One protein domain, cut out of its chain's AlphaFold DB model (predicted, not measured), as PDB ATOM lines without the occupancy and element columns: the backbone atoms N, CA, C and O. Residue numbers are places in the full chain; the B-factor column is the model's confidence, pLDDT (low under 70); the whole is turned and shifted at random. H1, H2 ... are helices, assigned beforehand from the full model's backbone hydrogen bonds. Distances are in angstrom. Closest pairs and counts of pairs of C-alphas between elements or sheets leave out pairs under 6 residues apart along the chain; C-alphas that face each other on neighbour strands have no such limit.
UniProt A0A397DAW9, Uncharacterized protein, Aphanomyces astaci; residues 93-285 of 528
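AT A GLANCE: This is residues 93 to 285 of the 528 residues of an uncharacterized protein of Aphanomyces astaci (UniProt A0A397DAW9). A loose rod of helices is built along one long helix, H5, with H1 beside its first part, H8 beside its last part and H2 running back along it. H3 and H4 lie toward the end where H5 begins, H6 and H7 toward the end where it stops. The printed part has 193 residues with eight named helices, H1 to H8 in chain order, and no named strand: all helix. The radius of gyration of the C-alphas is 21.0 A; the spans are 69 by 32 by 25 A.

HOW THE PARTS SIT: H1, residues 93 to 108, touches residues 189 to 203 of H5, residues 186 to 224, at a shallow tilt of 23 degrees, the same way; the closest C-alphas, of Ala 101 and Ile 196, are 5.7 A apart. H2, residues 123 to 147, touches residues 191 to 209 of H5 at 24 degrees, a shallow tilt, opposite ways, closest at C-alphas 144 and 195, 6.4 A. H3, residues 149 to 159, touches H1 about perpendicular, at 79 degrees, closest at C-alphas 155 and 95, 6.6 A. H4, residues 166 to 179, touches no helix. H8, residues 266 to 285, touches residues 206 to 224 of H5, closest at C-alphas 276 and 217, 5.5 A. Every O i to N i+4 pair is within hydrogen-bond range in these helices except H3, with 5 of 7.

IN THESE COORDINATES: H1 begins at C-alpha 93 (205.521, 190.395, 168.030). H5 is 56.9 A long, H2 35.8 A and H8 28.6 A. H6 is residues 228 to 241 and H7 residues 249 to 255. H8 ends at C-alpha 285 (243.676, 152.002, 152.721).

THE WHOLE: The C-alphas of Ala 178 and Cys 285 are farthest apart, 69.4 A. The printed part has no cut. The link from H1 to H2 is long. pLDDT is under 70 in residues 111 to 128, 149 to 174 and 176 to 182.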
ATOM      1  N   LEU A  93     205.256 191.344 169.113       84.06
ATOM      2  CA  LEU A  93     205.521 190.395 168.030       84.06
ATOM      3  C   LEU A  93     206.976 190.491 167.560       84.06
ATOM      4  O   LEU A  93     207.655 189.471 167.462       84.06
ATOM      5  N   ARG A  94     207.466 191.713 167.340       82.44
ATOM      6  CA  ARG A  94     208.842 191.970 166.916       82.44
ATOM      7  C   ARG A  94     209.859 191.438 167.921       82.44
ATOM      8  O   ARG A  94     210.783 190.719 167.560       82.44
ATOM      9  N   LEU A  95     209.636 191.704 169.207       78.69
ATOM     10  CA  LEU A  95     210.483 191.192 170.285       78.69
ATOM     11  C   LEU A  95     210.522 189.672 170.326       78.69
ATOM     12  O   LEU A  95     211.588 189.080 170.485       78.69
ATOM     13  N   ARG A  96     209.368 189.027 170.152       82.69
ATOM     14  CA  ARG A  96     209.297 187.569 170.086       82.69
ATOM     15  C   ARG A  96     210.062 187.021 168.881       82.69
ATOM     16  O   ARG A  96     210.772 186.025 169.024       82.69
ATOM     17  N   ASN A  97     209.924 187.655 167.720       85.81
ATOM     18  CA  ASN A  97     210.600 187.240 166.496       85.81
ATOM     19  C   ASN A  97     212.121 187.380 166.621       85.81
ATOM     20  O   ASN A  97     212.839 186.407 166.408       85.81
ATOM     21  N   LEU A  98     212.607 188.542 167.058       81.50
ATOM     22  CA  LEU A  98     214.036 188.789 167.257       81.50
ATOM     23  C   LEU A  98     214.632 187.877 168.335       81.50
ATOM     24  O   LEU A  98     215.732 187.360 168.148       81.50
ATOM     25  N   LYS A  99     213.885 187.580 169.411       82.12
ATOM     26  CA  LYS A  99     214.307 186.581 170.404       82.12
ATOM     27  C   LYS A  99     214.450 185.197 169.777       82.12
ATOM     28  O   LYS A  99     215.468 184.548 169.971       82.12
ATOM     29  N   THR A 100     213.465 184.782 168.982       87.12
ATOM     30  CA  THR A 100     213.497 183.495 168.269       87.12
ATOM     31  C   THR A 100     214.687 183.424 167.309       87.12
ATOM     32  O   THR A 100     215.383 182.415 167.269       87.12
ATOM     33  N   ALA A 101     214.956 184.497 166.559       85.56
ATOM     34  CA  ALA A 101     216.104 184.577 165.663       85.56
ATOM     35  C   ALA A 101     217.438 184.515 166.428       85.56
ATOM     36  O   ALA A 101     218.338 183.787 166.017       85.56
ATOM     37  N   SER A 102     217.551 185.219 167.562       83.44
ATOM     38  CA  SER A 102     218.724 185.158 168.444       83.44
ATOM     39  C   SER A 102     218.953 183.744 168.974       83.44
ATOM     40  O   SER A 102     220.057 183.224 168.848       83.44
ATOM     41  N   ASP A 103     217.906 183.099 169.495       86.12
ATOM     42  CA  ASP A 103     217.987 181.739 170.034       86.12
ATOM     43  C   ASP A 103     218.425 180.737 168.952       86.12
ATOM     44  O   ASP A 103     219.270 179.883 169.210       86.12
ATOM     45  N   LEU A 104     217.912 180.870 167.723       88.69
ATOM     46  CA  LEU A 104     218.323 180.045 166.580       88.69
ATOM     47  C   LEU A 104     219.787 180.286 166.176       88.69
ATOM     48  O   LEU A 104     220.503 179.334 165.857       88.69
ATOM     49  N   CYS A 105     220.248 181.539 166.185       84.44
ATOM     50  CA  CYS A 105     221.648 181.879 165.918       84.44
ATOM     51  C   CYS A 105     222.595 181.283 166.967       84.44
ATOM     52  O   CYS A 105     223.633 180.730 166.590       84.44
ATOM     53  N   ASP A 106     222.221 181.353 168.246       84.94
ATOM     54  CA  ASP A 106     222.983 180.794 169.365       84.94
ATOM     55  C   ASP A 106     223.013 179.259 169.309       84.94
ATOM     56  O   ASP A 106     224.082 178.655 169.418       84.94
ATOM     57  N   GLU A 107     221.863 178.624 169.054       87.25
ATOM     58  CA  GLU A 107     221.726 177.166 168.917       87.25
ATOM     59  C   GLU A 107     222.601 176.619 167.776       87.25
ATOM     60  O   GLU A 107     223.233 175.573 167.911       87.25
ATOM     61  N   MET A 108     222.695 177.347 166.659       85.69
ATOM     62  CA  MET A 108     223.539 176.982 165.514       85.69
ATOM     63  C   MET A 108     224.996 177.467 165.626       85.69
ATOM     64  O   MET A 108     225.825 177.088 164.787       85.69
ATOM     65  N   GLN A 109     225.319 178.299 166.624       83.06
ATOM     66  CA  GLN A 109     226.598 179.010 166.762       83.06
ATOM     67  C   GLN A 109     227.020 179.731 165.467       83.06
ATOM     68  O   GLN A 109     228.163 179.622 165.001       83.06
ATOM     69  N   LEU A 110     226.082 180.449 164.841       70.56
ATOM     70  CA  LEU A 110     226.353 181.240 163.639       70.56
ATOM     71  C   LEU A 110     227.258 182.430 164.004       70.56
ATOM     72  O   LEU A 110     226.825 183.365 164.665       70.56
ATOM     73  N   GLY A 111     228.528 182.392 163.587       56.06
ATOM     74  CA  GLY A 111     229.513 183.452 163.864       56.06
ATOM     75  C   GLY A 111     230.907 182.943 164.231       56.06
ATOM     76  O   GLY A 111     231.879 183.689 164.110       56.06
ATOM     77  N   VAL A 112     231.036 181.668 164.611       51.50
ATOM     78  CA  VAL A 112     232.350 181.036 164.768       51.50
ATOM     79  C   VAL A 112     232.850 180.596 163.393       51.50
ATOM     80  O   VAL A 112     232.120 179.948 162.642       51.50
ATOM     81  N   VAL A 113     234.065 181.036 163.050       41.91
ATOM     82  CA  VAL A 113     234.749 180.836 161.762       41.91
ATOM     83  C   VAL A 113     234.514 179.420 161.235       41.91
ATOM     84  O   VAL A 113     234.776 178.453 161.946       41.91
ATOM     85  N   CYS A 114     234.021 179.316 159.992       42.00
ATOM     86  CA  CYS A 114     233.801 178.045 159.306       42.00
ATOM     87  C   CYS A 114     235.047 177.167 159.431       42.00
ATOM     88  O   CYS A 114     236.111 177.509 158.911       42.00
ATOM     89  N   ALA A 115     234.914 176.052 160.143       43.03
ATOM     90  CA  ALA A 115     235.992 175.093 160.259       43.03
ATOM     91  C   ALA A 115     236.235 174.435 158.886       43.03
ATOM     92  O   ALA A 115     235.276 174.134 158.167       43.03
ATOM     93  N   PRO A 116     237.507 174.252 158.495       42.47
ATOM     94  CA  PRO A 116     237.861 173.713 157.191       42.47
ATOM     95  C   PRO A 116     237.305 172.296 157.032       42.47
ATOM     96  O   PRO A 116     237.416 171.465 157.935       42.47
ATOM     97  N   VAL A 117     236.694 172.039 155.878       44.59
ATOM     98  CA  VAL A 117     236.207 170.714 155.492       44.59
ATOM     99  C   VAL A 117     237.401 169.922 154.949       44.59
ATOM    100  O   VAL A 117     238.076 170.422 154.049       44.59
ATOM    101  N   PRO A 118     237.712 168.731 155.484       40.88
ATOM    102  CA  PRO A 118     238.761 167.884 154.927       40.88
ATOM    103  C   PRO A 118     238.354 167.315 153.556       40.88
ATOM    104  O   PRO A 118     237.243 166.818 153.386       40.88
ATOM    105  N   GLU A 119     239.271 167.409 152.590       37.34
ATOM    106  CA  GLU A 119     239.114 166.992 151.187       37.34
ATOM    107  C   GLU A 119     239.174 165.456 151.045       37.34
ATOM    108  O   GLU A 119     240.170 164.864 151.467       37.34
ATOM    109  N   SER A 120     238.148 164.819 150.446       38.12
ATOM    110  CA  SER A 120     238.270 163.551 149.683       38.12
ATOM    111  C   SER A 120     236.935 162.937 149.193       38.12
ATOM    112  O   SER A 120     236.043 162.639 149.994       38.12
ATOM    113  N   SER A 121     236.941 162.519 147.913       44.72
ATOM    114  CA  SER A 121     236.125 161.478 147.225       44.72
ATOM    115  C   SER A 121     234.646 161.780 146.948       44.72
ATOM    116  O   SER A 121     234.101 162.648 147.591       44.72
ATOM    117  N   GLU A 122     233.994 161.029 146.035       44.62
ATOM    118  CA  GLU A 122     232.621 161.172 145.461       44.62
ATOM    119  C   GLU A 122     231.490 161.653 146.399       44.62
ATOM    120  O   GLU A 122     230.500 162.226 145.937       44.62
ATOM    121  N   HIS A 123     231.624 161.470 147.714       51.56
ATOM    122  CA  HIS A 123     230.766 162.130 148.698       51.56
ATOM    123  C   HIS A 123     230.870 163.665 148.627       51.56
ATOM    124  O   HIS A 123     229.885 164.331 148.919       51.56
ATOM    125  N   GLU A 124     231.998 164.207 148.157       52.22
ATOM    126  CA  GLU A 124     232.274 165.603 147.809       52.22
ATOM    127  C   GLU A 124     231.248 166.186 146.865       52.22
ATOM    128  O   GLU A 124     230.939 167.344 147.044       52.22
ATOM    129  N   GLU A 125     230.683 165.474 145.888       54.22
ATOM    130  CA  GLU A 125     229.719 166.137 144.997       54.22
ATOM    131  C   GLU A 125     228.445 166.511 145.759       54.22
ATOM    132  O   GLU A 125     227.997 167.654 145.699       54.22
ATOM    133  N   ARG A 126     227.899 165.583 146.558       54.22
ATOM    134  CA  ARG A 126     226.716 165.856 147.391       54.22
ATOM    135  C   ARG A 126     227.046 166.758 148.574       54.22
ATOM    136  O   ARG A 126     226.313 167.709 148.838       54.22
ATOM    137  N   MET A 127     228.170 166.509 149.236       57.91
ATOM    138  CA  MET A 127     228.693 167.340 150.315       57.91
ATOM    139  C   MET A 127     228.985 168.759 149.851       57.91
ATOM    140  O   MET A 127     228.638 169.693 150.553       57.91
ATOM    141  N   SER A 128     229.551 168.936 148.662       64.44
ATOM    142  CA  SER A 128     229.788 170.236 148.037       64.44
ATOM    143  C   SER A 128     228.462 170.907 147.721       64.44
ATOM    144  O   SER A 128     228.299 172.067 148.069       64.44
ATOM    145  N   THR A 129     227.459 170.191 147.192       72.31
ATOM    146  CA  THR A 129     226.137 170.801 146.969       72.31
ATOM    147  C   THR A 129     225.448 171.237 148.264       72.31
ATOM    148  O   THR A 129     224.930 172.351 148.318       72.31
ATOM    149  N   GLU A 130     225.482 170.421 149.323       74.88
ATOM    150  CA  GLU A 130     224.847 170.748 150.606       74.88
ATOM    151  C   GLU A 130     225.631 171.830 151.361       74.88
ATOM    152  O   GLU A 130     225.047 172.767 151.898       74.88
ATOM    153  N   LEU A 131     226.963 171.765 151.355       73.56
ATOM    154  CA  LEU A 131     227.827 172.781 151.951       73.56
ATOM    155  C   LEU A 131     227.714 174.111 151.199       73.56
ATOM    156  O   LEU A 131     227.688 175.168 151.818       73.56
ATOM    157  N   GLN A 132     227.596 174.080 149.872       77.31
ATOM    158  CA  GLN A 132     227.396 175.272 149.055       77.31
ATOM    159  C   GLN A 132     226.000 175.866 149.254       77.31
ATOM    160  O   GLN A 132     225.861 177.090 149.300       77.31
ATOM    161  N   HIS A 133     224.984 175.023 149.453       83.44
ATOM    162  CA  HIS A 133     223.661 175.456 149.892       83.44
ATOM    163  C   HIS A 133     223.723 176.140 151.269       83.44
ATOM    164  O   HIS A 133     223.242 177.265 151.414       83.44
ATOM    165  N   GLN A 134     224.405 175.537 152.247       83.44
ATOM    166  CA  GLN A 134     224.613 176.124 153.575       83.44
ATOM    167  C   GLN A 134     225.423 177.427 153.516       83.44
ATOM    168  O   GLN A 134     225.055 178.405 154.154       83.44
ATOM    169  N   LEU A 135     226.477 177.516 152.704       81.75
ATOM    170  CA  LEU A 135     227.237 178.757 152.510       81.75
ATOM    171  C   LEU A 135     226.373 179.867 151.893       81.75
ATOM    172  O   LEU A 135     226.453 181.022 152.310       81.75
ATOM    173  N   MET A 136     225.517 179.524 150.926       84.06
ATOM    174  CA  MET A 136     224.583 180.466 150.308       84.06
ATOM    175  C   MET A 136     223.543 180.974 151.315       84.06
ATOM    176  O   MET A 136     223.329 182.184 151.412       84.06
ATOM    177  N   LEU A 137     222.954 180.078 152.113       85.31
ATOM    178  CA  LEU A 137     222.046 180.453 153.198       85.31
ATOM    179  C   LEU A 137     222.751 181.318 154.249       85.31
ATOM    180  O   LEU A 137     222.199 182.328 154.673       85.31
ATOM    181  N   GLN A 138     223.989 180.988 154.621       83.81
ATOM    182  CA  GLN A 138     224.777 181.771 155.574       83.81
ATOM    183  C   GLN A 138     225.041 183.188 155.047       83.81
ATOM    184  O   GLN A 138     224.944 184.150 155.807       83.81
ATOM    185  N   GLY A 139     225.318 183.331 153.746       79.19
ATOM    186  CA  GLY A 139     225.457 184.629 153.087       79.19
ATOM    187  C   GLY A 139     224.179 185.467 153.155       79.19
ATOM    188  O   GLY A 139     224.243 186.634 153.544       79.19
ATOM    189  N   LYS A 140     223.022 184.862 152.848       85.56
ATOM    190  CA  LYS A 140     221.704 185.517 152.945       85.56
ATOM    191  C   LYS A 140     221.379 185.936 154.379       85.56
ATOM    192  O   LYS A 140     221.032 187.088 154.613       85.56
ATOM    193  N   ILE A 141     221.568 185.037 155.347       85.00
ATOM    194  CA  ILE A 141     221.358 185.321 156.774       85.00
ATOM    195  C   ILE A 141     222.262 186.474 157.228       85.00
ATOM    196  O   ILE A 141     221.801 187.390 157.900       85.00
ATOM    197  N   ALA A 142     223.536 186.482 156.830       81.44
ATOM    198  CA  ALA A 142     224.468 187.553 157.181       81.44
ATOM    199  C   ALA A 142     224.123 188.904 156.529       81.44
ATOM    200  O   ALA A 142     224.546 189.948 157.029       81.44
ATOM    201  N   GLU A 143     223.428 188.910 155.392       83.38
ATOM    202  CA  GLU A 143     222.912 190.130 154.770       83.38
ATOM    203  C   GLU A 143     221.694 190.665 155.529       83.38
ATOM    204  O   GLU A 143     221.693 191.838 155.905       83.38
ATOM    205  N   GLU A 144     220.720 189.809 155.847       82.31
ATOM    206  CA  GLU A 144     219.533 190.206 156.616       82.31
ATOM    207  C   GLU A 144     219.893 190.641 158.046       82.31
ATOM    208  O   GLU A 144     219.447 191.690 158.509       82.31
ATOM    209  N   LEU A 145     220.812 189.939 158.721       78.62
ATOM    210  CA  LEU A 145     221.334 190.363 160.027       78.62
ATOM    211  C   LEU A 145     222.063 191.714 159.964       78.62
ATOM    212  O   LEU A 145     222.022 192.477 160.927       78.62
ATOM    213  N   ARG A 146     222.727 192.036 158.843       78.06
ATOM    214  CA  ARG A 146     223.341 193.359 158.640       78.06
ATOM    215  C   ARG A 146     222.293 194.449 158.452       78.06
ATOM    216  O   ARG A 146     222.488 195.541 158.978       78.06
ATOM    217  N   ARG A 147     221.195 194.168 157.743       76.31
ATOM    218  CA  ARG A 147     220.068 195.107 157.604       76.31
ATOM    219  C   ARG A 147     219.403 195.379 158.952       76.31
ATOM    220  O   ARG A 147     219.156 196.533 159.284       76.31
ATOM    221  N   LEU A 148     219.229 194.334 159.759       71.75
ATOM    222  CA  LEU A 148     218.605 194.390 161.082       71.75
ATOM    223  C   LEU A 148     219.569 194.804 162.209       71.75
ATOM    224  O   LEU A 148     219.163 194.870 163.366       71.75
ATOM    225  N   HIS A 149     220.843 195.099 161.923       69.50
ATOM    226  CA  HIS A 149     221.852 195.363 162.960       69.50
ATOM    227  C   HIS A 149     221.465 196.520 163.896       69.50
ATOM    228  O   HIS A 149     221.638 196.430 165.113       69.50
ATOM    229  N   ASN A 150     220.880 197.582 163.336       65.19
ATOM    230  CA  ASN A 150     220.386 198.714 164.118       65.19
ATOM    231  C   ASN A 150     219.196 198.308 165.006       65.19
ATOM    232  O   ASN A 150     219.119 198.734 166.156       65.19
ATOM    233  N   ASP A 151     218.332 197.415 164.525       65.69
ATOM    234  CA  ASP A 151     217.163 196.917 165.255       65.69
ATOM    235  C   ASP A 151     217.529 195.906 166.355       65.69
ATOM    236  O   ASP A 151     216.897 195.865 167.411       65.69
ATOM    237  N   MET A 152     218.609 195.143 166.173       63.28
ATOM    238  CA  MET A 152     219.145 194.232 167.193       63.28
ATOM    239  C   MET A 152     219.701 194.979 168.413       63.28
ATOM    240  O   MET A 152     219.616 194.485 169.541       63.28
ATOM    241  N   SER A 153     220.223 196.197 168.226       65.69
ATOM    242  CA  SER A 153     220.615 197.054 169.354       65.69
ATOM    243  C   SER A 153     219.403 197.433 170.212       65.69
ATOM    244  O   SER A 153     219.465 197.389 171.443       65.69
ATOM    245  N   VAL A 154     218.264 197.686 169.561       62.31
ATOM    246  CA  VAL A 154     216.986 197.974 170.209       62.31
ATOM    247  C   VAL A 154     216.451 196.738 170.927       62.31
ATOM    248  O   VAL A 154     216.026 196.843 172.076       62.31
ATOM    249  N   PHE A 155     216.574 195.555 170.324       65.19
ATOM    250  CA  PHE A 155     216.244 194.286 170.974       65.19
ATOM    251  C   PHE A 155     217.015 194.065 172.284       65.19
ATOM    252  O   PHE A 155     216.400 193.714 173.289       65.19
ATOM    253  N   SER A 156     218.324 194.343 172.317       66.00
ATOM    254  CA  SER A 156     219.127 194.185 173.542       66.00
ATOM    255  C   SER A 156     218.600 195.028 174.715       66.00
ATOM    256  O   SER A 156     218.636 194.594 175.869       66.00
ATOM    257  N   MET A 157     218.031 196.205 174.421       65.62
ATOM    258  CA  MET A 157     217.398 197.060 175.427       65.62
ATOM    259  C   MET A 157     216.115 196.429 175.976       65.62
ATOM    260  O   MET A 157     215.881 196.480 177.182       65.62
ATOM    261  N   PHE A 158     215.309 195.785 175.132       64.69
ATOM    262  CA  PHE A 158     214.092 195.098 175.566       64.69
ATOM    263  C   PHE A 158     214.365 193.779 176.304       64.69
ATOM    264  O   PHE A 158     213.656 193.475 177.265       64.69
ATOM    265  N   ASP A 159     215.399 193.024 175.920       66.00
ATOM    266  CA  ASP A 159     215.768 191.772 176.598       66.00
ATOM    267  C   ASP A 159     216.198 192.033 178.057       66.00
ATOM    268  O   ASP A 159     215.852 191.279 178.965       66.00
ATOM    269  N   SER A 160     216.828 193.187 178.319       67.25
ATOM    270  CA  SER A 160     217.200 193.619 179.677       67.25
ATOM    271  C   SER A 160     216.010 193.886 180.617       67.25
ATOM    272  O   SER A 160     216.161 193.818 181.837       67.25
ATOM    273  N   ILE A 161     214.823 194.171 180.068       63.41
ATOM    274  CA  ILE A 161     213.602 194.484 180.831       63.41
ATOM    275  C   ILE A 161     212.821 193.206 181.190       63.41
ATOM    276  O   ILE A 161     212.146 193.159 182.224       63.41
ATOM    277  N   GLY A 162     212.947 192.160 180.362       58.69
ATOM    278  CA  GLY A 162     212.241 190.888 180.495       58.69
ATOM    279  C   GLY A 162     210.764 190.951 180.073       58.69
ATOM    280  O   GLY A 162     210.067 191.941 180.288       58.69
ATOM    281  N   GLN A 163     210.247 189.851 179.509       60.50
ATOM    282  CA  GLN A 163     208.897 189.765 178.914       60.50
ATOM    283  C   GLN A 163     207.731 190.039 179.891       60.50
ATOM    284  O   GLN A 163     206.613 190.306 179.457       60.50
ATOM    285  N   ASN A 164     207.972 189.995 181.206       62.62
ATOM    286  CA  ASN A 164     206.929 190.122 182.230       62.62
ATOM    287  C   ASN A 164     206.665 191.572 182.674       62.62
ATOM    288  O   ASN A 164     205.645 191.838 183.311       62.62
ATOM    289  N   ASN A 165     207.539 192.524 182.331       69.06
ATOM    290  CA  ASN A 165     207.404 193.928 182.732       69.06
ATOM    291  C   ASN A 165     206.708 194.758 181.649       69.06
ATOM    292  O   ASN A 165     207.266 195.697 181.086       69.06
ATOM    293  N   VAL A 166     205.439 194.430 181.389       62.75
ATOM    294  CA  VAL A 166     204.593 195.083 180.370       62.75
ATOM    295  C   VAL A 166     204.608 196.612 180.497       62.75
ATOM    296  O   VAL A 166     204.653 197.315 179.495       62.75
ATOM    297  N   ARG A 167     204.630 197.145 181.725       67.31
ATOM    298  CA  ARG A 167     204.642 198.594 181.976       67.31
ATOM    299  C   ARG A 167     205.937 199.269 181.516       67.31
ATOM    300  O   ARG A 167     205.885 200.365 180.967       67.31
ATOM    301  N   ASP A 168     207.075 198.615 181.716       66.88
ATOM    302  CA  ASP A 168     208.383 199.146 181.325       66.88
ATOM    303  C   ASP A 168     208.624 198.973 179.826       66.88
ATOM    304  O   ASP A 168     209.170 199.875 179.195       66.88
ATOM    305  N   ILE A 169     208.114 197.883 179.239       65.81
ATOM    306  CA  ILE A 169     208.060 197.684 177.785       65.81
ATOM    307  C   ILE A 169     207.245 198.806 177.144       65.81
ATOM    308  O   ILE A 169     207.733 199.438 176.212       65.81
ATOM    309  N   VAL A 170     206.049 199.114 177.657       66.06
ATOM    310  CA  VAL A 170     205.224 200.222 177.149       66.06
ATOM    311  C   VAL A 170     205.976 201.548 177.269       66.06
ATOM    312  O   VAL A 170     206.115 202.241 176.270       66.06
ATOM    313  N   ASN A 171     206.556 201.861 178.433       68.56
ATOM    314  CA  ASN A 171     207.309 203.106 178.635       68.56
ATOM    315  C   ASN A 171     208.529 203.238 177.703       68.56
ATOM    316  O   ASN A 171     208.790 204.326 177.185       68.56
ATOM    317  N   LEU A 172     209.286 202.155 177.494       69.44
ATOM    318  CA  LEU A 172     210.417 202.126 176.564       69.44
ATOM    319  C   LEU A 172     209.932 202.273 175.118       69.44
ATOM    320  O   LEU A 172     210.506 203.054 174.366       69.44
ATOM    321  N   THR A 173     208.842 201.595 174.755       67.88
ATOM    322  CA  THR A 173     208.217 201.703 173.432       67.88
ATOM    323  C   THR A 173     207.802 203.151 173.170       67.88
ATOM    324  O   THR A 173     208.196 203.715 172.158       67.88
ATOM    325  N   THR A 174     207.125 203.819 174.111       68.00
ATOM    326  CA  THR A 174     206.740 205.237 173.983       68.00
ATOM    327  C   THR A 174     207.946 206.167 173.815       68.00
ATOM    328  O   THR A 174     207.877 207.117 173.039       68.00
ATOM    329  N   ARG A 175     209.066 205.898 174.502       72.19
ATOM    330  CA  ARG A 175     210.309 206.673 174.329       72.19
ATOM    331  C   ARG A 175     210.939 206.451 172.960       72.19
ATOM    332  O   ARG A 175     211.227 207.421 172.270       72.19
ATOM    333  N   LEU A 176     211.097 205.200 172.541       69.94
ATOM    334  CA  LEU A 176     211.704 204.866 171.251       69.94
ATOM    335  C   LEU A 176     210.854 205.347 170.068       69.94
ATOM    336  O   LEU A 176     211.403 205.734 169.040       69.94
ATOM    337  N   LEU A 177     209.528 205.376 170.227       68.88
ATOM    338  CA  LEU A 177     208.600 205.984 169.272       68.88
ATOM    339  C   LEU A 177     208.800 207.496 169.167       68.88
ATOM    340  O   LEU A 177     208.834 208.031 168.063       68.88
ATOM    341  N   ALA A 178     208.966 208.184 170.300       68.25
ATOM    342  CA  ALA A 178     209.248 209.618 170.315       68.25
ATOM    343  C   ALA A 178     210.616 209.952 169.692       68.25
ATOM    344  O   ALA A 178     210.779 211.018 169.103       68.25
ATOM    345  N   GLU A 179     211.581 209.040 169.804       69.94
ATOM    346  CA  GLU A 179     212.918 209.167 169.217       69.94
ATOM    347  C   GLU A 179     212.997 208.686 167.755       69.94
ATOM    348  O   GLU A 179     214.004 208.924 167.093       69.94
ATOM    349  N   GLY A 180     211.951 208.032 167.232       65.12
ATOM    350  CA  GLY A 180     211.914 207.492 165.866       65.12
ATOM    351  C   GLY A 180     212.790 206.251 165.644       65.12
ATOM    352  O   GLY A 180     213.060 205.890 164.503       65.12
ATOM    353  N   ASN A 181     213.224 205.593 166.720       66.94
ATOM    354  CA  ASN A 181     214.226 204.522 166.695       66.94
ATOM    355  C   ASN A 181     213.624 203.105 166.684       66.94
ATOM    356  O   ASN A 181     214.362 202.129 166.788       66.94
ATOM    357  N   LEU A 182     212.296 202.969 166.584       66.50
ATOM    358  CA  LEU A 182     211.612 201.674 166.569       66.50
ATOM    359  C   LEU A 182     210.791 201.502 165.282       66.50
ATOM    360  O   LEU A 182     209.651 201.969 165.227       66.50
ATOM    361  N   PRO A 183     211.319 200.821 164.249       70.69
ATOM    362  CA  PRO A 183     210.528 200.535 163.062       70.69
ATOM    363  C   PRO A 183     209.468 199.467 163.382       70.69
ATOM    364  O   PRO A 183     209.796 198.318 163.673       70.69
ATOM    365  N   LEU A 184     208.187 199.847 163.345       78.00
ATOM    366  CA  LEU A 184     207.024 198.950 163.482       78.00
ATOM    367  C   LEU A 184     206.202 198.894 162.182       78.00
ATOM    368  O   LEU A 184     205.013 198.560 162.192       78.00
ATOM    369  N   GLY A 185     206.824 199.244 161.056       79.12
ATOM    370  CA  GLY A 185     206.223 199.088 159.737       79.12
ATOM    371  C   GLY A 185     206.012 197.616 159.384       79.12
ATOM    372  O   GLY A 185     206.682 196.737 159.924       79.12
ATOM    373  N   GLU A 186     205.097 197.349 158.453       82.88
ATOM    374  CA  GLU A 186     204.845 195.986 157.958       82.88
ATOM    375  C   GLU A 186     206.108 195.343 157.387       82.88
ATOM    376  O   GLU A 186     206.424 194.217 157.756       82.88
ATOM    377  N   GLN A 187     206.900 196.109 156.630       83.31
ATOM    378  CA  GLN A 187     208.174 195.648 156.080       83.31
ATOM    379  C   GLN A 187     209.134 195.126 157.159       83.31
ATOM    380  O   GLN A 187     209.741 194.084 156.978       83.31
ATOM    381  N   ALA A 188     209.236 195.801 158.308       79.75
ATOM    382  CA  ALA A 188     210.153 195.387 159.371       79.75
ATOM    383  C   ALA A 188     209.729 194.057 160.016       79.75
ATOM    384  O   ALA A 188     210.573 193.252 160.397       79.75
ATOM    385  N   VAL A 189     208.418 193.817 160.129       82.81
ATOM    386  CA  VAL A 189     207.890 192.538 160.621       82.81
ATOM    387  C   VAL A 189     208.072 191.442 159.570       82.81
ATOM    388  O   VAL A 189     208.410 190.315 159.924       82.81
ATOM    389  N   GLU A 190     207.872 191.757 158.288       87.19
ATOM    390  CA  GLU A 190     208.142 190.833 157.184       87.19
ATOM    391  C   GLU A 190     209.620 190.428 157.143       87.19
ATOM    392  O   GLU A 190     209.913 189.233 157.105       87.19
ATOM    393  N   ASP A 191     210.544 191.381 157.260       85.81
ATOM    394  CA  ASP A 191     211.988 191.137 157.297       85.81
ATOM    395  C   ASP A 191     212.369 190.186 158.452       85.81
ATOM    396  O   ASP A 191     213.116 189.225 158.250       85.81
ATOM    397  N   ASP A 192     211.778 190.365 159.644       86.12
ATOM    398  CA  ASP A 192     211.970 189.441 160.771       86.12
ATOM    399  C   ASP A 192     211.484 188.018 160.431       86.12
ATOM    400  O   ASP A 192     212.143 187.026 160.763       86.12
ATOM    401  N   THR A 193     210.329 187.887 159.763       89.56
ATOM    402  CA  THR A 193     209.800 186.572 159.360       89.56
ATOM    403  C   THR A 193     210.653 185.901 158.286       89.56
ATOM    404  O   THR A 193     210.851 184.686 158.346       89.56
ATOM    405  N   VAL A 194     211.206 186.677 157.348       91.12
ATOM    406  CA  VAL A 194     212.144 186.192 156.328       91.12
ATOM    407  C   VAL A 194     213.424 185.685 156.989       91.12
ATOM    408  O   VAL A 194     213.867 184.577 156.680       91.12
ATOM    409  N   LEU A 195     213.986 186.429 157.948       88.38
ATOM    410  CA  LEU A 195     215.161 185.990 158.703       88.38
ATOM    411  C   LEU A 195     214.893 184.671 159.444       88.38
ATOM    412  O   LEU A 195     215.693 183.739 159.350       88.38
ATOM    413  N   ILE A 196     213.764 184.559 160.150       90.88
ATOM    414  CA  ILE A 196     213.386 183.327 160.862       90.88
ATOM    415  C   ILE A 196     213.213 182.155 159.889       90.88
ATOM    416  O   ILE A 196     213.635 181.039 160.198       90.88
ATOM    417  N   ALA A 197     212.611 182.380 158.718       93.62
ATOM    418  CA  ALA A 197     212.462 181.346 157.699       93.62
ATOM    419  C   ALA A 197     213.831 180.838 157.215       93.62
ATOM    420  O   ALA A 197     214.060 179.630 157.209       93.62
ATOM    421  N   LEU A 198     214.765 181.747 156.912       91.50
ATOM    422  CA  LEU A 198     216.132 181.396 156.507       91.50
ATOM    423  C   LEU A 198     216.897 180.647 157.611       91.50
ATOM    424  O   LEU A 198     217.611 179.685 157.326       91.50
ATOM    425  N   LEU A 199     216.750 181.059 158.874       90.69
ATOM    426  CA  LEU A 199     217.380 180.388 160.017       90.69
ATOM    427  C   LEU A 199     216.826 178.973 160.229       90.69
ATOM    428  O   LEU A 199     217.594 178.051 160.500       90.69
ATOM    429  N   ASN A 200     215.515 178.777 160.073       93.88
ATOM    430  CA  ASN A 200     214.913 177.445 160.141       93.88
ATOM    431  C   ASN A 200     215.348 176.565 158.963       93.88
ATOM    432  O   ASN A 200     215.689 175.405 159.174       93.88
ATOM    433  N   GLU A 201     215.421 177.113 157.748       94.06
ATOM    434  CA  GLU A 201     215.921 176.391 156.573       94.06
ATOM    435  C   GLU A 201     217.379 175.936 156.772       94.06
ATOM    436  O   GLU A 201     217.721 174.782 156.500       94.06
ATOM    437  N   MET A 202     218.228 176.807 157.332       89.69
ATOM    438  CA  MET A 202     219.592 176.456 157.735       89.69
ATOM    439  C   MET A 202     219.606 175.335 158.777       89.69
ATOM    440  O   MET A 202     220.358 174.368 158.634       89.69
ATOM    441  N   LYS A 203     218.783 175.448 159.825       91.94
ATOM    442  CA  LYS A 203     218.684 174.441 160.887       91.94
ATOM    443  C   LYS A 203     218.286 173.076 160.324       91.94
ATOM    444  O   LYS A 203     218.937 172.079 160.625       91.94
ATOM    445  N   GLU A 204     217.261 173.027 159.476       92.44
ATOM    446  CA  GLU A 204     216.803 171.797 158.824       92.44
ATOM    447  C   GLU A 204     217.870 171.200 157.899       92.44
ATOM    448  O   GLU A 204     218.119 169.994 157.938       92.44
ATOM    449  N   SER A 205     218.544 172.030 157.098       90.31
ATOM    450  CA  SER A 205     219.671 171.614 156.253       90.31
ATOM    451  C   SER A 205     220.796 170.978 157.079       90.31
ATOM    452  O   SER A 205     221.233 169.861 156.788       90.31
ATOM    453  N   ARG A 206     221.219 171.634 158.165       89.94
ATOM    454  CA  ARG A 206     222.262 171.130 159.068       89.94
ATOM    455  C   ARG A 206     221.866 169.831 159.764       89.94
ATOM    456  O   ARG A 206     222.693 168.926 159.863       89.94
ATOM    457  N   LEU A 207     220.615 169.715 160.211       91.50
ATOM    458  CA  LEU A 207     220.091 168.491 160.820       91.50
ATOM    459  C   LEU A 207     220.104 167.320 159.836       91.50
ATOM    460  O   LEU A 207     220.629 166.263 160.178       91.50
ATOM    461  N   ARG A 208     219.611 167.515 158.605       90.38
ATOM    462  CA  ARG A 208     219.639 166.475 157.563       90.38
ATOM    463  C   ARG A 208     221.063 166.013 157.256       90.38
ATOM    464  O   ARG A 208     221.315 164.812 157.222       90.38
ATOM    465  N   ASN A 209     221.994 166.956 157.099       88.81
ATOM    466  CA  ASN A 209     223.407 166.653 156.862       88.81
ATOM    467  C   ASN A 209     224.004 165.833 158.022       88.81
ATOM    468  O   ASN A 209     224.610 164.784 157.809       88.81
ATOM    469  N   MET A 210     223.761 166.259 159.264       90.62
ATOM    470  CA  MET A 210     224.224 165.549 160.455       90.62
ATOM    471  C   MET A 210     223.665 164.120 160.542       90.62
ATOM    472  O   MET A 210     224.399 163.180 160.845       90.62
ATOM    473  N   GLU A 211     222.372 163.936 160.273       91.62
ATOM    474  CA  GLU A 211     221.725 162.621 160.282       91.62
ATOM    475  C   GLU A 211     222.307 161.684 159.221       91.62
ATOM    476  O   GLU A 211     222.610 160.525 159.530       91.62
ATOM    477  N   GLU A 212     222.520 162.190 158.004       89.94
ATOM    478  CA  GLU A 212     223.164 161.446 156.922       89.94
ATOM    479  C   GLU A 212     224.593 161.043 157.309       89.94
ATOM    480  O   GLU A 212     224.947 159.863 157.221       89.94
ATOM    481  N   MET A 213     225.395 161.977 157.834       88.94
ATOM    482  CA  MET A 213     226.765 161.687 158.271       88.94
ATOM    483  C   MET A 213     226.807 160.653 159.383       88.94
ATOM    484  O   MET A 213     227.619 159.726 159.337       88.94
ATOM    485  N   MET A 214     225.920 160.753 160.371       91.94
ATOM    486  CA  MET A 214     225.829 159.751 161.428       91.94
ATOM    487  C   MET A 214     225.423 158.383 160.881       91.94
ATOM    488  O   MET A 214     225.962 157.368 161.320       91.94
ATOM    489  N   HIS A 215     224.474 158.325 159.945       92.06
ATOM    490  CA  HIS A 215     224.058 157.069 159.329       92.06
ATOM    491  C   HIS A 215     225.213 156.410 158.561       92.06
ATOM    492  O   HIS A 215     225.526 155.243 158.805       92.06
ATOM    493  N   ASN A 216     225.905 157.177 157.720       90.81
ATOM    494  CA  ASN A 216     227.028 156.684 156.927       90.81
ATOM    495  C   ASN A 216     228.207 156.266 157.820       90.81
ATOM    496  O   ASN A 216     228.791 155.200 157.627       90.81
ATOM    497  N   THR A 217     228.495 157.044 158.868       92.81
ATOM    498  CA  THR A 217     229.509 156.721 159.886       92.81
ATOM    499  C   THR A 217     229.202 155.395 160.586       92.81
ATOM    500  O   THR A 217     230.100 154.570 160.746       92.81
ATOM    501  N   ARG A 218     227.938 155.138 160.957       92.94
ATOM    502  CA  ARG A 218     227.524 153.845 161.537       92.94
ATOM    503  C   ARG A 218     227.725 152.690 160.559       92.94
ATOM    504  O   ARG A 218     228.178 151.625 160.972       92.94
ATOM    505  N   GLY A 219     227.407 152.904 159.281       90.75
ATOM    506  CA  GLY A 219     227.647 151.926 158.219       90.75
ATOM    507  C   GLY A 219     229.124 151.542 158.115       90.75
ATOM    508  O   GLY A 219     229.452 150.360 158.183       90.75
ATOM    509  N   LEU A 220     230.015 152.537 158.051       90.31
ATOM    510  CA  LEU A 220     231.467 152.322 158.005       90.31
ATOM    511  C   LEU A 220     231.997 151.647 159.270       90.31
ATOM    512  O   LEU A 220     232.796 150.718 159.187       90.31
ATOM    513  N   PHE A 221     231.532 152.081 160.440       90.56
ATOM    514  CA  PHE A 221     231.909 151.493 161.723       90.56
ATOM    515  C   PHE A 221     231.567 149.994 161.786       90.56
ATOM    516  O   PHE A 221     232.399 149.183 162.196       90.56
ATOM    517  N   ALA A 222     230.373 149.616 161.318       89.06
ATOM    518  CA  ALA A 222     229.947 148.221 161.245       89.06
ATOM    519  C   ALA A 222     230.724 147.420 160.184       89.06
ATOM    520  O   ALA A 222     231.117 146.283 160.445       89.06
ATOM    521  N   GLU A 223     230.981 148.001 159.007       87.81
ATOM    522  CA  GLU A 223     231.748 147.362 157.927       87.81
ATOM    523  C   GLU A 223     233.198 147.064 158.342       87.81
ATOM    524  O   GLU A 223     233.727 145.991 158.038       87.81
ATOM    525  N   LEU A 224     233.829 147.992 159.068       87.69
ATOM    526  CA  LEU A 224     235.189 147.853 159.593       87.69
ATOM    527  C   LEU A 224     235.270 146.926 160.820       87.69
ATOM    528  O   LEU A 224     236.372 146.522 161.192       87.69
ATOM    529  N   GLN A 225     234.123 146.548 161.401       87.00
ATOM    530  CA  GLN A 225     233.999 145.737 162.621       87.00
ATOM    531  C   GLN A 225     234.721 146.337 163.835       87.00
ATOM    532  O   GLN A 225     235.316 145.620 164.640       87.00
ATOM    533  N   PHE A 226     234.672 147.658 163.968       90.25
ATOM    534  CA  PHE A 226     235.251 148.351 165.111       90.25
ATOM    535  C   PHE A 226     234.423 148.162 166.382       90.25
ATOM    536  O   PHE A 226     233.207 147.962 166.345       90.25
ATOM    537  N   VAL A 227     235.094 148.239 167.532       90.75
ATOM    538  CA  VAL A 227     234.443 148.283 168.845       90.75
ATOM    539  C   VAL A 227     234.266 149.727 169.316       90.75
ATOM    540  O   VAL A 227     234.885 150.653 168.804       90.75
ATOM    541  N   ALA A 228     233.416 149.955 170.320       90.12
ATOM    542  CA  ALA A 228     233.132 151.309 170.810       90.12
ATOM    543  C   ALA A 228     234.399 152.091 171.220       90.12
ATOM    544  O   ALA A 228     234.495 153.288 170.951       90.12
ATOM    545  N   GLN A 229     235.384 151.407 171.817       90.19
ATOM    546  CA  GLN A 229     236.665 152.003 172.219       90.19
ATOM    547  C   GLN A 229     237.489 152.493 171.019       90.19
ATOM    548  O   GLN A 229     238.115 153.549 171.104       90.19
ATOM    549  N   ASP A 230     237.429 151.780 169.891       91.00
ATOM    550  CA  ASP A 230     238.113 152.154 168.651       91.00
ATOM    551  C   ASP A 230     237.586 153.493 168.136       91.00
ATOM    552  O   ASP A 230     238.361 154.388 167.799       91.00
ATOM    553  N   LEU A 231     236.260 153.668 168.140       92.00
ATOM    554  CA  LEU A 231     235.638 154.910 167.690       92.00
ATOM    555  C   LEU A 231     236.011 156.088 168.592       92.00
ATOM    556  O   LEU A 231     236.276 157.177 168.084       92.00
ATOM    557  N   THR A 232     236.073 155.878 169.911       90.88
ATOM    558  CA  THR A 232     236.541 156.898 170.860       90.88
ATOM    559  C   THR A 232     237.994 157.289 170.588       90.88
ATOM    560  O   THR A 232     238.305 158.477 170.544       90.88
ATOM    561  N   HIS A 233     238.876 156.315 170.341       90.88
ATOM    562  CA  HIS A 233     240.277 156.580 170.014       90.88
ATOM    563  C   HIS A 233     240.430 157.353 168.695       90.88
ATOM    564  O   HIS A 233     241.129 158.367 168.651       90.88
ATOM    565  N   ILE A 234     239.738 156.923 167.633       92.19
ATOM    566  CA  ILE A 234     239.745 157.610 166.332       92.19
ATOM    567  C   ILE A 234     239.212 159.034 166.492       92.19
ATOM    568  O   ILE A 234     239.819 159.979 165.996       92.19
ATOM    569  N   SER A 235     238.119 159.206 167.235       91.81
ATOM    570  CA  SER A 235     237.510 160.514 167.479       91.81
ATOM    571  C   SER A 235     238.453 161.459 168.219       91.81
ATOM    572  O   SER A 235     238.558 162.618 167.831       91.81
ATOM    573  N   GLN A 236     239.204 160.972 169.210       90.88
ATOM    574  CA  GLN A 236     240.222 161.782 169.878       90.88
ATOM    575  C   GLN A 236     241.315 162.226 168.897       90.88
ATOM    576  O   GLN A 236     241.671 163.398 168.864       90.88
ATOM    577  N   LYS A 237     241.797 161.322 168.036       89.12
ATOM    578  CA  LYS A 237     242.789 161.656 166.999       89.12
ATOM    579  C   LYS A 237     242.265 162.645 165.963       89.12
ATOM    580  O   LYS A 237     243.038 163.454 165.457       89.12
ATOM    581  N   VAL A 238     240.980 162.571 165.627       89.38
ATOM    582  CA  VAL A 238     240.322 163.540 164.745       89.38
ATOM    583  C   VAL A 238     240.279 164.905 165.423       89.38
ATOM    584  O   VAL A 238     240.691 165.879 164.807       89.38
ATOM    585  N   VAL A 239     239.875 164.977 166.694       89.06
ATOM    586  CA  VAL A 239     239.865 166.233 167.463       89.06
ATOM    587  C   VAL A 239     241.263 166.832 167.588       89.06
ATOM    588  O   VAL A 239     241.413 168.025 167.360       89.06
ATOM    589  N   ASP A 240     242.293 166.021 167.833       86.50
ATOM    590  CA  ASP A 240     243.686 166.489 167.882       86.50
ATOM    591  C   ASP A 240     244.146 167.124 166.549       86.50
ATOM    592  O   ASP A 240     245.077 167.931 166.530       86.50
ATOM    593  N   ARG A 241     243.519 166.751 165.422       84.44
ATOM    594  CA  ARG A 241     243.771 167.330 164.089       84.44
ATOM    595  C   ARG A 241     242.907 168.557 163.796       84.44
ATOM    596  O   ARG A 241     243.244 169.321 162.892       84.44
ATOM    597  N   LEU A 242     241.804 168.746 164.517       81.44
ATOM    598  CA  LEU A 242     240.953 169.921 164.378       81.44
ATOM    599  C   LEU A 242     241.618 171.121 165.062       81.44
ATOM    600  O   LEU A 242     242.189 171.022 166.143       81.44
ATOM    601  N   ALA A 243     241.529 172.294 164.436       76.12
ATOM    602  CA  ALA A 243     242.142 173.524 164.943       76.12
ATOM    603  C   ALA A 243     241.340 174.201 166.080       76.12
ATOM    604  O   ALA A 243     241.577 175.368 166.389       76.12
ATOM    605  N   PHE A 244     240.367 173.507 166.677       80.12
ATOM    606  CA  PHE A 244     239.461 174.047 167.691       80.12
ATOM    607  C   PHE A 244     239.193 173.032 168.805       80.12
ATOM    608  O   PHE A 244     239.261 171.823 168.596       80.12
ATOM    609  N   ALA A 245     238.868 173.532 169.998       81.88
ATOM    610  CA  ALA A 245     238.522 172.694 171.139       81.88
ATOM    611  C   ALA A 245     237.097 172.145 170.988       81.88
ATOM    612  O   ALA A 245     236.144 172.913 170.865       81.88
ATOM    613  N   PHE A 246     236.955 170.822 171.018       86.62
ATOM    614  CA  PHE A 246     235.671 170.137 170.900       86.62
ATOM    615  C   PHE A 246     235.687 168.848 171.718       86.62
ATOM    616  O   PHE A 246     236.670 168.111 171.672       86.62
ATOM    617  N   ASP A 247     234.614 168.572 172.461       89.25
ATOM    618  CA  ASP A 247     234.449 167.292 173.154       89.25
ATOM    619  C   ASP A 247     233.633 166.328 172.273       89.25
ATOM    620  O   ASP A 247     232.431 166.536 172.083       89.25
ATOM    621  N   PRO A 248     234.245 165.255 171.738       91.44
ATOM    622  CA  PRO A 248     233.557 164.329 170.851       91.44
ATOM    623  C   PRO A 248     232.597 163.387 171.594       91.44
ATOM    624  O   PRO A 248     231.815 162.691 170.944       91.44
ATOM    625  N   SER A 249     232.639 163.334 172.932       91.44
ATOM    626  CA  SER A 249     231.931 162.333 173.741       91.44
ATOM    627  C   SER A 249     230.430 162.254 173.432       91.44
ATOM    628  O   SER A 249     229.901 161.163 173.203       91.44
ATOM    629  N   ASN A 250     229.763 163.407 173.338       92.62
ATOM    630  CA  ASN A 250     228.332 163.510 173.068       92.62
ATOM    631  C   ASN A 250     227.955 162.910 171.700       92.62
ATOM    632  O   ASN A 250     227.047 162.081 171.598       92.62
ATOM    633  N   LEU A 251     228.684 163.287 170.644       92.62
ATOM    634  CA  LEU A 251     228.407 162.814 169.288       92.62
ATOM    635  C   LEU A 251     228.805 161.347 169.096       92.62
ATOM    636  O   LEU A 251     228.076 160.603 168.444       92.62
ATOM    637  N   VAL A 252     229.891 160.887 169.723       93.44
ATOM    638  CA  VAL A 252     230.292 159.472 169.699       93.44
ATOM    639  C   VAL A 252     229.230 158.589 170.360       93.44
ATOM    640  O   VAL A 252     228.839 157.571 169.786       93.44
ATOM    641  N   GLN A 253     228.695 158.988 171.519       93.00
ATOM    642  CA  GLN A 253     227.586 158.271 172.165       93.00
ATOM    643  C   GLN A 253     226.354 158.192 171.258       93.00
ATOM    644  O   GLN A 253     225.708 157.140 171.179       93.00
ATOM    645  N   ARG A 254     226.072 159.278 170.526       92.75
ATOM    646  CA  ARG A 254     224.963 159.358 169.573       92.75
ATOM    647  C   ARG A 254     225.166 158.454 168.362       92.75
ATOM    648  O   ARG A 254     224.231 157.754 167.965       92.75
ATOM    649  N   VAL A 255     226.373 158.409 167.797       92.88
ATOM    650  CA  VAL A 255     226.735 157.484 166.710       92.88
ATOM    651  C   VAL A 255     226.562 156.035 167.169       92.88
ATOM    652  O   VAL A 255     225.950 155.241 166.459       92.88
ATOM    653  N   LEU A 256     226.992 155.704 168.387       91.25
ATOM    654  CA  LEU A 256     226.877 154.356 168.956       91.25
ATOM    655  C   LEU A 256     225.466 153.996 169.458       91.25
ATOM    656  O   LEU A 256     225.265 152.882 169.933       91.25
ATOM    657  N   ASN A 257     224.490 154.907 169.373       90.56
ATOM    658  CA  ASN A 257     223.137 154.745 169.927       90.56
ATOM    659  C   ASN A 257     223.121 154.408 171.435       90.56
ATOM    660  O   ASN A 257     222.219 153.725 171.916       90.56
ATOM    661  N   THR A 258     224.114 154.891 172.187       88.50
ATOM    662  CA  THR A 258     224.245 154.663 173.642       88.50
ATOM    663  C   THR A 258     223.805 155.863 174.482       88.50
ATOM    664  O   THR A 258     223.701 155.757 175.701       88.50
ATOM    665  N   GLY A 259     223.524 157.000 173.843       89.38
ATOM    666  CA  GLY A 259     223.148 158.252 174.495       89.38
ATOM    667  C   GLY A 259     223.380 159.449 173.575       89.38
ATOM    668  O   GLY A 259     223.452 159.287 172.358       89.38
ATOM    669  N   GLY A 260     223.506 160.639 174.157       89.12
ATOM    670  CA  GLY A 260     223.881 161.863 173.447       89.12
ATOM    671  C   GLY A 260     222.739 162.605 172.743       89.12
ATOM    672  O   GLY A 260     221.666 162.060 172.454       89.12
ATOM    673  N   VAL A 261     223.002 163.879 172.459       89.94
ATOM    674  CA  VAL A 261     222.110 164.831 171.780       89.94
ATOM    675  C   VAL A 261     222.704 165.204 170.422       89.94
ATOM    676  O   VAL A 261     223.922 165.208 170.249       89.94
ATOM    677  N   MET A 262     221.845 165.504 169.447       88.94
ATOM    678  CA  MET A 262     222.279 166.019 168.149       88.94
ATOM    679  C   MET A 262     222.933 167.390 168.325       88.94
ATOM    680  O   MET A 262     222.284 168.318 168.798       88.94
ATOM    681  N   ASP A 263     224.193 167.508 167.920       89.12
ATOM    682  CA  ASP A 263     224.924 168.771 167.891       89.12
ATOM    683  C   ASP A 263     225.122 169.202 166.434       89.12
ATOM    684  O   ASP A 263     226.030 168.733 165.757       89.12
ATOM    685  N   PHE A 264     224.230 170.065 165.949       88.75
ATOM    686  CA  PHE A 264     224.252 170.633 164.595       88.75
ATOM    687  C   PHE A 264     224.903 172.026 164.554       88.75
ATOM    688  O   PHE A 264     224.689 172.809 163.620       88.75
ATOM    689  N   THR A 265     225.709 172.351 165.566       88.06
ATOM    690  CA  THR A 265     226.586 173.522 165.516       88.06
ATOM    691  C   THR A 265     227.619 173.363 164.401       88.06
ATOM    692  O   THR A 265     227.879 172.263 163.902       88.06
ATOM    693  N   SER A 266     228.247 174.472 164.008       82.44
ATOM    694  CA  SER A 266     229.319 174.451 163.005       82.44
ATOM    695  C   SER A 266     230.465 173.509 163.417       82.44
ATOM    696  O   SER A 266     230.966 172.754 162.589       82.44
ATOM    697  N   HIS A 267     230.832 173.487 164.705       86.06
ATOM    698  CA  HIS A 267     231.873 172.601 165.235       86.06
ATOM    699  C   HIS A 267     231.466 171.125 165.198       86.06
ATOM    700  O   HIS A 267     232.254 170.294 164.743       86.06
ATOM    701  N   GLY A 268     230.241 170.806 165.635       89.25
ATOM    702  CA  GLY A 268     229.717 169.440 165.621       89.25
ATOM    703  C   GLY A 268     229.664 168.854 164.210       89.25
ATOM    704  O   GLY A 268     230.107 167.725 163.987       89.25
ATOM    705  N   LEU A 269     229.213 169.647 163.231       87.38
ATOM    706  CA  LEU A 269     229.238 169.277 161.813       87.38
ATOM    707  C   LEU A 269     230.660 169.035 161.311       87.38
ATOM    708  O   LEU A 269     230.927 167.976 160.750       87.38
ATOM    709  N   SER A 270     231.585 169.969 161.535       84.81
ATOM    710  CA  SER A 270     232.971 169.813 161.083       84.81
ATOM    711  C   SER A 270     233.660 168.597 161.699       84.81
ATOM    712  O   SER A 270     234.372 167.882 160.994       84.81
ATOM    713  N   PHE A 271     233.411 168.313 162.980       90.44
ATOM    714  CA  PHE A 271     233.894 167.089 163.613       90.44
ATOM    715  C   PHE A 271     233.326 165.839 162.937       90.44
ATOM    716  O   PHE A 271     234.088 164.936 162.602       90.44
ATOM    717  N   MET A 272     232.016 165.784 162.692       91.69
ATOM    718  CA  MET A 272     231.392 164.616 162.063       91.69
ATOM    719  C   MET A 272     231.867 164.394 160.629       91.69
ATOM    720  O   MET A 272     232.108 163.251 160.247       91.69
ATOM    721  N   HIS A 273     232.097 165.466 159.869       87.38
ATOM    722  CA  HIS A 273     232.727 165.393 158.547       87.38
ATOM    723  C   HIS A 273     234.152 164.858 158.619       87.38
ATOM    724  O   HIS A 273     234.515 163.942 157.878       87.38
ATOM    725  N   ALA A 274     234.960 165.370 159.546       87.81
ATOM    726  CA  ALA A 274     236.330 164.907 159.736       87.81
ATOM    727  C   ALA A 274     236.392 163.445 160.210       87.81
ATOM    728  O   ALA A 274     237.243 162.675 159.762       87.81
ATOM    729  N   LEU A 275     235.466 163.032 161.076       91.94
ATOM    730  CA  LEU A 275     235.347 161.651 161.530       91.94
ATOM    731  C   LEU A 275     234.962 160.724 160.376       91.94
ATOM    732  O   LEU A 275     235.613 159.701 160.163       91.94
ATOM    733  N   PHE A 276     233.934 161.094 159.615       90.62
ATOM    734  CA  PHE A 276     233.458 160.319 158.478       90.62
ATOM    735  C   PHE A 276     234.543 160.146 157.406       90.62
ATOM    736  O   PHE A 276     234.841 159.021 157.005       90.62
ATOM    737  N   THR A 277     235.193 161.236 156.996       86.88
ATOM    738  CA  THR A 277     236.296 161.210 156.014       86.88
ATOM    739  C   THR A 277     237.496 160.401 156.508       86.88
ATOM    740  O   THR A 277     238.070 159.628 155.743       86.88
ATOM    741  N   THR A 278     237.835 160.476 157.799       89.88
ATOM    742  CA  THR A 278     238.892 159.638 158.392       89.88
ATOM    743  C   THR A 278     238.524 158.150 158.371       89.88
ATOM    744  O   THR A 278     239.374 157.299 158.116       89.88
ATOM    745  N   LEU A 279     237.262 157.793 158.613       91.25
ATOM    746  CA  LEU A 279     236.818 156.399 158.507       91.25
ATOM    747  C   LEU A 279     236.805 155.910 157.055       91.25
ATOM    748  O   LEU A 279     237.171 154.761 156.795       91.25
ATOM    749  N   LEU A 280     236.440 156.776 156.106       89.69
ATOM    750  CA  LEU A 280     236.558 156.483 154.680       89.69
ATOM    751  C   LEU A 280     238.011 156.239 154.272       89.69
ATOM    752  O   LEU A 280     238.271 155.251 153.587       89.69
ATOM    753  N   SER A 281     238.956 157.072 154.717       88.44
ATOM    754  CA  SER A 281     240.372 156.896 154.381       88.44
ATOM    755  C   SER A 281     240.932 155.590 154.952       88.44
ATOM    756  O   SER A 281     241.621 154.852 154.246       88.44
ATOM    757  N   ILE A 282     240.569 155.234 156.193       90.31
ATOM    758  CA  ILE A 282     240.917 153.937 156.796       90.31
ATOM    759  C   ILE A 282     240.369 152.789 155.943       90.31
ATOM    760  O   ILE A 282     241.108 151.864 155.583       90.31
ATOM    761  N   ARG A 283     239.081 152.850 155.583       89.12
ATOM    762  CA  ARG A 283     238.443 151.848 154.724       89.12
ATOM    763  C   ARG A 283     239.159 151.734 153.384       89.12
ATOM    764  O   ARG A 283     239.446 150.620 152.947       89.12
ATOM    765  N   GLU A 284     239.472 152.852 152.743       87.62
ATOM    766  CA  GLU A 284     240.137 152.863 151.447       87.62
ATOM    767  C   GLU A 284     241.534 152.234 151.519       87.62
ATOM    768  O   GLU A 284     241.832 151.331 150.732       87.62
ATOM    769  N   CYS A 285     242.359 152.607 152.505       87.19
ATOM    770  CA  CYS A 285     243.676 152.002 152.721       87.19
ATOM    771  C   CYS A 285     243.588 150.479 152.894       87.19
ATOM    772  O   CYS A 285     244.354 149.721 152.286       87.19
TER     773      CYS A 285